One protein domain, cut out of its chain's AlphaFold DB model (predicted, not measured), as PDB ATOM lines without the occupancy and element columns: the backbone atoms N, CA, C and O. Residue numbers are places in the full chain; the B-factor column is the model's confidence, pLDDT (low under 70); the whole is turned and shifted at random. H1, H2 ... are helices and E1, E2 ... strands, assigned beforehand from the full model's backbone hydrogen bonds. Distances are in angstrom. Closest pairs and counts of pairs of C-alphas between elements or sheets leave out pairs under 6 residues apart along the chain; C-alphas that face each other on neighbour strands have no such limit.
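Overview. This is residues 61 to 111 of the 187 residues of the protein "Putative transposase tnpA2" of Rhodoferax antarcticus ANT.BR (UniProt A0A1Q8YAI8). A small three-stranded antiparallel sheet, E1, E2 and E3, has the short helix H1 near one end, standing up from it, and a wide loop, residues 76 to 91, reaching out past the other end. The free tail after H1 and this loop lie at opposite ends of the longest axis. The printed part has 51 residues, with three named strands and then one named helix along the chain; the sheet order is E1, E2, E3. The class is mixed, helices and strands, with 22 residues, under half, in named elements. The whole is loose, with a radius of gyration of the C-alphas of 13.0 A and spans of 40 by 28 by 21 A.

Along the chain. E1 is residues 65 to 68, beginning at C-alpha 65 (-43.268, -46.067, -4.355). E2, residues 71 to 75, is the longest strand by residues and measures 13.1 A from first to last C-alpha. After residues 76 to 91, E3 runs from residue 92 to residue 95, with C-alpha 92 at (-35.199, -41.090, -2.451). H1 is residues 97 to 105, 12.4 A from first to last C-alpha, and ends at C-alpha 105 (-37.987, -60.485, 2.971).

Arrangement. The strands form a meander, each strand the antiparallel neighbour of the one before. E1 and E2 are a hairpin, with 144 degrees between their directions; N 66 and O 73, 2.9 A apart, and N 68 and O 71, 2.8 A apart, are within hydrogen-bond range. E2 and E3 are also a hairpin, at 153 degrees; N 74 and O 93 are within hydrogen-bond range at 2.8 A, as are N 95 and O 72 at 2.8 A. E1 and E3 are edge strands, and E2 is the inner strand. H1 is on the sheet at a height over the sheet of 10.1 A. It lies over E3 and stands up from the sheet, its line rising 47 degrees out of the local plane. The closest C-alphas of E2 and H1 are those of Leu 72 and Pro 97, 6.4 A apart. In H1 every O i to N i+4 pair is within hydrogen-bond range.

Size, cuts and confidence. The C-alphas of Thr 81 and Pro 111, 40.5 A apart, are the two farthest apart in the domain. Residues 104 to 111 stand free, of which 104 and 105 belong to H1; the body without them spans 30 by 21 by 19 A. The printed part has no cut. The link from E2 to E3 is long, with 16 residues, while those from E1 to E2 and from E3 to H1 are tight. The mean pLDDT of the printed part is 77.4, and residues 77 to 91 are under 70.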
ATOM      1  N   ALA A  61     -45.558 -46.803   2.564       85.00
ATOM      2  CA  ALA A  61     -46.590 -45.979   1.948       85.00
ATOM      3  C   ALA A  61     -46.598 -46.195   0.428       85.00
ATOM      4  O   ALA A  61     -45.654 -45.793  -0.252       85.00
ATOM      5  N   MET A  62     -47.666 -46.804  -0.093       84.75
ATOM      6  CA  MET A  62     -47.805 -47.117  -1.523       84.75
ATOM      7  C   MET A  62     -47.653 -45.881  -2.413       84.75
ATOM      8  O   MET A  62     -46.949 -45.936  -3.415       84.75
ATOM      9  N   ASP A  63     -48.193 -44.737  -1.985       85.50
ATOM     10  CA  ASP A  63     -48.127 -43.472  -2.731       85.50
ATOM     11  C   ASP A  63     -46.692 -42.979  -2.988       85.50
ATOM     12  O   ASP A  63     -46.449 -42.189  -3.904       85.50
ATOM     13  N   ARG A  64     -45.730 -43.444  -2.178       86.75
ATOM     14  CA  ARG A  64     -44.317 -43.044  -2.237       86.75
ATOM     15  C   ARG A  64     -43.453 -43.966  -3.086       86.75
ATOM     16  O   ARG A  64     -42.312 -43.599  -3.359       86.75
ATOM     17  N   LEU A  65     -43.963 -45.134  -3.477       88.56
ATOM     18  CA  LEU A  65     -43.268 -46.067  -4.355       88.56
ATOM     19  C   LEU A  65     -43.665 -45.772  -5.804       88.56
ATOM     20  O   LEU A  65     -44.830 -45.886  -6.178       88.56
ATOM     21  N   LYS A  66     -42.696 -45.383  -6.629       90.31
ATOM     22  CA  LYS A  66     -42.894 -45.106  -8.054       90.31
ATOM     23  C   LYS A  66     -41.955 -45.971  -8.879       90.31
ATOM     24  O   LYS A  66     -40.776 -46.088  -8.562       90.31
ATOM     25  N   GLN A  67     -42.470 -46.539  -9.959       90.88
ATOM     26  CA  GLN A  67     -41.643 -47.213 -10.951       90.88
ATOM     27  C   GLN A  67     -41.111 -46.184 -11.955       90.88
ATOM     28  O   GLN A  67     -41.873 -45.372 -12.481       90.88
ATOM     29  N   ARG A  68     -39.803 -46.213 -12.214       89.69
ATOM     30  CA  ARG A  68     -39.138 -45.456 -13.280       89.69
ATOM     31  C   ARG A  68     -38.375 -46.449 -14.152       89.69
ATOM     32  O   ARG A  68     -37.318 -46.928 -13.758       89.69
ATOM     33  N   ALA A  69     -38.920 -46.767 -15.326       88.69
ATOM     34  CA  ALA A  69     -38.379 -47.804 -16.210       88.69
ATOM     35  C   ALA A  69     -38.166 -49.146 -15.468       88.69
ATOM     36  O   ALA A  69     -39.130 -49.732 -14.968       88.69
ATOM     37  N   SER A  70     -36.921 -49.625 -15.384       88.94
ATOM     38  CA  SER A  70     -36.533 -50.882 -14.729       88.94
ATOM     39  C   SER A  70     -36.225 -50.750 -13.233       88.94
ATOM     40  O   SER A  70     -35.950 -51.758 -12.583       88.94
ATOM     41  N   VAL A  71     -36.276 -49.538 -12.671       92.12
ATOM     42  CA  VAL A  71     -35.963 -49.273 -11.260       92.12
ATOM     43  C   VAL A  71     -37.178 -48.759 -10.492       92.12
ATOM     44  O   VAL A  71     -38.100 -48.146 -11.034       92.12
ATOM     45  N   LEU A  72     -37.180 -49.019  -9.191       91.44
ATOM     46  CA  LEU A  72     -38.176 -48.563  -8.235       91.44
ATOM     47  C   LEU A  72     -37.577 -47.446  -7.386       91.44
ATOM     48  O   LEU A  72     -36.499 -47.592  -6.821       91.44
ATOM     49  N   VAL A  73     -38.293 -46.333  -7.286       90.31
ATOM     50  CA  VAL A  73     -37.916 -45.175  -6.477       90.31
ATOM     51  C   VAL A  73     -38.911 -45.044  -5.336       90.31
ATOM     52  O   VAL A  73     -40.104 -44.834  -5.562       90.31
ATOM     53  N   TYR A  74     -38.429 -45.169  -4.106       87.75
ATOM     54  CA  TYR A  74     -39.213 -44.970  -2.897       87.75
ATOM     55  C   TYR A  74     -38.809 -43.670  -2.207       87.75
ATOM     56  O   TYR A  74     -37.660 -43.501  -1.810       87.75
ATOM     57  N   ARG A  75     -39.752 -42.744  -2.031       86.06
ATOM     58  CA  ARG A  75     -39.490 -41.488  -1.313       86.06
ATOM     59  C   ARG A  75     -39.553 -41.705   0.198       86.06
ATOM     60  O   ARG A  75     -40.610 -42.007   0.757       86.06
ATOM     61  N   CYS A  76     -38.424 -41.534   0.870       73.50
ATOM     62  CA  CYS A  76     -38.292 -41.624   2.315       73.50
ATOM     63  C   CYS A  76     -38.623 -40.263   2.952       73.50
ATOM     64  O   CYS A  76     -37.901 -39.294   2.761       73.50
ATOM     65  N   GLY A  77     -39.710 -40.196   3.730       64.69
ATOM     66  CA  GLY A  77     -40.035 -39.034   4.571       64.69
ATOM     67  C   GLY A  77     -41.510 -38.625   4.548       64.69
ATOM     68  O   GLY A  77     -42.170 -38.636   3.512       64.69
ATOM     69  N   LYS A  78     -42.067 -38.265   5.712       53.16
ATOM     70  CA  LYS A  78     -43.054 -37.170   5.765       53.16
ATOM     71  C   LYS A  78     -42.214 -35.901   5.669       53.16
ATOM     72  O   LYS A  78     -41.232 -35.863   6.390       53.16
ATOM     73  N   GLY A  79     -42.561 -34.964   4.786       49.12
ATOM     74  CA  GLY A  79     -41.788 -33.752   4.477       49.12
ATOM     75  C   GLY A  79     -40.895 -33.244   5.610       49.12
ATOM     76  O   GLY A  79     -41.320 -32.424   6.414       49.12
ATOM     77  N   HIS A  80     -39.656 -33.734   5.657       42.91
ATOM     78  CA  HIS A  80     -38.592 -33.037   6.346       42.91
ATOM     79  C   HIS A  80     -38.123 -32.008   5.324       42.91
ATOM     80  O   HIS A  80     -37.422 -32.334   4.372       42.91
ATOM     81  N   THR A  81     -38.662 -30.797   5.467       42.44
ATOM     82  CA  THR A  81     -38.240 -29.588   4.748       42.44
ATOM     83  C   THR A  81     -36.789 -29.231   5.080       42.44
ATOM     84  O   THR A  81     -36.125 -28.565   4.297       42.44
ATOM     85  N   GLU A  82     -36.273 -29.739   6.201       41.81
ATOM     86  CA  GLU A  82     -34.873 -29.606   6.574       41.81
ATOM     87  C   GLU A  82     -34.028 -30.663   5.849       41.81
ATOM     88  O   GLU A  82     -34.283 -31.865   6.021       41.81
ATOM     89  N   PRO A  83     -33.028 -30.259   5.045       42.59
ATOM     90  CA  PRO A  83     -32.096 -31.198   4.450       42.59
ATOM     91  C   PRO A  83     -31.361 -31.907   5.588       42.59
ATOM     92  O   PRO A  83     -30.663 -31.279   6.385       42.59
ATOM     93  N   LEU A  84     -31.535 -33.228   5.688       50.53
ATOM     94  CA  LEU A  84     -30.709 -34.042   6.571       50.53
ATOM     95  C   LEU A  84     -29.251 -33.747   6.180       50.53
ATOM     96  O   LEU A  84     -28.883 -33.979   5.033       50.53
ATOM     97  N   GLN A  85     -28.443 -33.210   7.102       47.44
ATOM     98  CA  GLN A  85     -27.054 -32.738   6.892       47.44
ATOM     99  C   GLN A  85     -26.050 -33.858   6.540       47.44
ATOM    100  O   GLN A  85     -24.849 -33.748   6.771       47.44
ATOM    101  N   SER A  86     -26.540 -34.970   6.005       47.72
ATOM    102  CA  SER A  86     -25.779 -36.135   5.604       47.72
ATOM    103  C   SER A  86     -26.045 -36.401   4.127       47.72
ATOM    104  O   SER A  86     -27.126 -36.867   3.764       47.72
ATOM    105  N   ASP A  87     -25.015 -36.220   3.296       51.72
ATOM    106  CA  ASP A  87     -24.973 -36.631   1.880       51.72
ATOM    107  C   ASP A  87     -25.322 -38.118   1.658       51.72
ATOM    108  O   ASP A  87     -25.494 -38.573   0.529       51.72
ATOM    109  N   LYS A  88     -25.421 -38.916   2.731       50.25
ATOM    110  CA  LYS A  88     -25.645 -40.365   2.676       50.25
ATOM    111  C   LYS A  88     -27.116 -40.768   2.675       50.25
ATOM    112  O   LYS A  88     -27.405 -41.948   2.472       50.25
ATOM    113  N   HIS A  89     -28.052 -39.855   2.935       52.38
ATOM    114  CA  HIS A  89     -29.487 -40.159   2.953       52.38
ATOM    115  C   HIS A  89     -30.233 -39.247   1.987       52.38
ATOM    116  O   HIS A  89     -30.955 -38.337   2.390       52.38
ATOM    117  N   SER A  90     -30.085 -39.530   0.689       57.84
ATOM    118  CA  SER A  90     -31.014 -39.022  -0.311       57.84
ATOM    119  C   SER A  90     -32.437 -39.372   0.133       57.84
ATOM    120  O   SER A  90     -32.741 -40.527   0.437       57.84
ATOM    121  N   GLY A  91     -33.337 -38.387   0.161       69.88
ATOM    122  CA  GLY A  91     -34.762 -38.598   0.463       69.88
ATOM    123  C   GLY A  91     -35.476 -39.535  -0.525       69.88
ATOM    124  O   GLY A  91     -36.671 -39.790  -0.390       69.88
ATOM    125  N   GLU A  92     -34.758 -40.070  -1.512       80.00
ATOM    126  CA  GLU A  92     -35.199 -41.090  -2.451       80.00
ATOM    127  C   GLU A  92     -34.295 -42.329  -2.338       80.00
ATOM    128  O   GLU A  92     -33.068 -42.237  -2.370       80.00
ATOM    129  N   LEU A  93     -34.921 -43.497  -2.209       85.81
ATOM    130  CA  LEU A  93     -34.308 -44.817  -2.219       85.81
ATOM    131  C   LEU A  93     -34.560 -45.453  -3.591       85.81
ATOM    132  O   LEU A  93     -35.703 -45.771  -3.915       85.81
ATOM    133  N   VAL A  94     -33.509 -45.635  -4.387       89.81
ATOM    134  CA  VAL A  94     -33.582 -46.284  -5.706       89.81
ATOM    135  C   VAL A  94     -33.170 -47.748  -5.563       89.81
ATOM    136  O   VAL A  94     -32.113 -48.032  -5.006       89.81
ATOM    137  N   LEU A  95     -34.013 -48.669  -6.025       90.25
ATOM    138  CA  LEU A  95     -33.820 -50.118  -5.923       90.25
ATOM    139  C   LEU A  95     -34.226 -50.801  -7.222       90.25
ATOM    140  O   LEU A  95     -35.156 -50.368  -7.901       90.25
ATOM    141  N   THR A  96     -33.614 -51.935  -7.528       94.06
ATOM    142  CA  THR A  96     -34.206 -52.875  -8.487       94.06
ATOM    143  C   THR A  96     -35.425 -53.581  -7.865       94.06
ATOM    144  O   THR A  96     -35.541 -53.665  -6.635       94.06
ATOM    145  N   PRO A  97     -36.348 -54.139  -8.672       92.75
ATOM    146  CA  PRO A  97     -37.472 -54.917  -8.149       92.75
ATOM    147  C   PRO A  97     -37.044 -56.069  -7.230       92.75
ATOM    148  O   PRO A  97     -37.673 -56.307  -6.199       92.75
ATOM    149  N   LEU A  98     -35.943 -56.750  -7.559       94.81
ATOM    150  CA  LEU A  98     -35.443 -57.875  -6.771       94.81
ATOM    151  C   LEU A  98     -34.821 -57.420  -5.443       94.81
ATOM    152  O   LEU A  98     -35.031 -58.056  -4.412       94.81
ATOM    153  N   GLU A  99     -34.112 -56.291  -5.437       93.50
ATOM    154  CA  GLU A  99     -33.588 -55.691  -4.206       93.50
ATOM    155  C   GLU A  99     -34.705 -55.257  -3.259       93.50
ATOM    156  O   GLU A  99     -34.582 -55.438  -2.045       93.50
ATOM    157  N   LEU A 100     -35.807 -54.719  -3.794       89.75
ATOM    158  CA  LEU A 100     -36.973 -54.381  -2.984       89.75
ATOM    159  C   LEU A 100     -37.542 -55.630  -2.301       89.75
ATOM    160  O   LEU A 100     -37.747 -55.618  -1.087       89.75
ATOM    161  N   ILE A 101     -37.751 -56.711  -3.058       92.06
ATOM    162  CA  ILE A 101     -38.245 -57.983  -2.511       92.06
ATOM    163  C   ILE A 101     -37.289 -58.511  -1.441       92.06
ATOM    164  O   ILE A 101     -37.737 -58.884  -0.360       92.06
ATOM    165  N   ASN A 102     -35.979 -58.482  -1.696       93.38
ATOM    166  CA  ASN A 102     -34.972 -58.940  -0.741       93.38
ATOM    167  C   ASN A 102     -35.029 -58.141   0.576       93.38
ATOM    168  O   ASN A 102     -35.047 -58.719   1.660       93.38
ATOM    169  N   ARG A 103     -35.146 -56.809   0.507       88.56
ATOM    170  CA  ARG A 103     -35.280 -55.963   1.706       88.56
ATOM    171  C   ARG A 103     -36.587 -56.210   2.460       88.56
ATOM    172  O   ARG A 103     -36.585 -56.206   3.686       88.56
ATOM    173  N   ILE A 104     -37.693 -56.450   1.756       89.00
ATOM    174  CA  ILE A 104     -38.968 -56.816   2.392       89.00
ATOM    175  C   ILE A 104     -38.849 -58.187   3.069       89.00
ATOM    176  O   ILE A 104     -39.310 -58.355   4.196       89.00
ATOM    177  N   ALA A 105     -38.192 -59.149   2.424       90.94
ATOM    178  CA  ALA A 105     -37.987 -60.485   2.971       90.94
ATOM    179  C   ALA A 105     -37.171 -60.467   4.275       90.94
ATOM    180  O   ALA A 105     -37.451 -61.261   5.168       90.94
ATOM    181  N   GLN A 106     -36.242 -59.519   4.446       89.06
ATOM    182  CA  GLN A 106     -35.489 -59.347   5.699       89.06
ATOM    183  C   GLN A 106     -36.369 -58.959   6.902       89.06
ATOM    184  O   GLN A 106     -35.978 -59.195   8.044       89.06
ATOM    185  N   LEU A 107     -37.558 -58.385   6.677       84.81
ATOM    186  CA  LEU A 107     -38.520 -58.090   7.748       84.81
ATOM    187  C   LEU A 107     -39.274 -59.339   8.220       84.81
ATOM    188  O   LEU A 107     -39.883 -59.323   9.295       84.81
ATOM    189  N   VAL A 108     -39.277 -60.407   7.420       87.56
ATOM    190  CA  VAL A 108     -39.879 -61.682   7.800       87.56
ATOM    191  C   VAL A 108     -38.907 -62.372   8.756       87.56
ATOM    192  O   VAL A 108     -37.798 -62.724   8.361       87.56
ATOM    193  N   PRO A 109     -39.277 -62.552  10.033       84.81
ATOM    194  CA  PRO A 109     -38.377 -63.179  10.982       84.81
ATOM    195  C   PRO A 109     -38.150 -64.645  10.620       84.81
ATOM    196  O   PRO A 109     -39.026 -65.284  10.025       84.81
ATOM    197  N   PRO A 110     -37.000 -65.201  11.031       84.12
ATOM    198  CA  PRO A 110     -36.661 -66.580  10.749       84.12
ATOM    199  C   PRO A 110     -37.707 -67.537  11.337       84.12
ATOM    200  O   PRO A 110     -38.277 -67.275  12.410       84.12
ATOM    201  N   PRO A 111     -37.960 -68.662  10.650       85.25
ATOM    202  CA  PRO A 111     -38.965 -69.624  11.066       85.25
ATOM    203  C   PRO A 111     -38.666 -70.160  12.470       85.25
ATOM    204  O   PRO A 111     -37.514 -70.247  12.893       85.25
TER     205      PRO A 111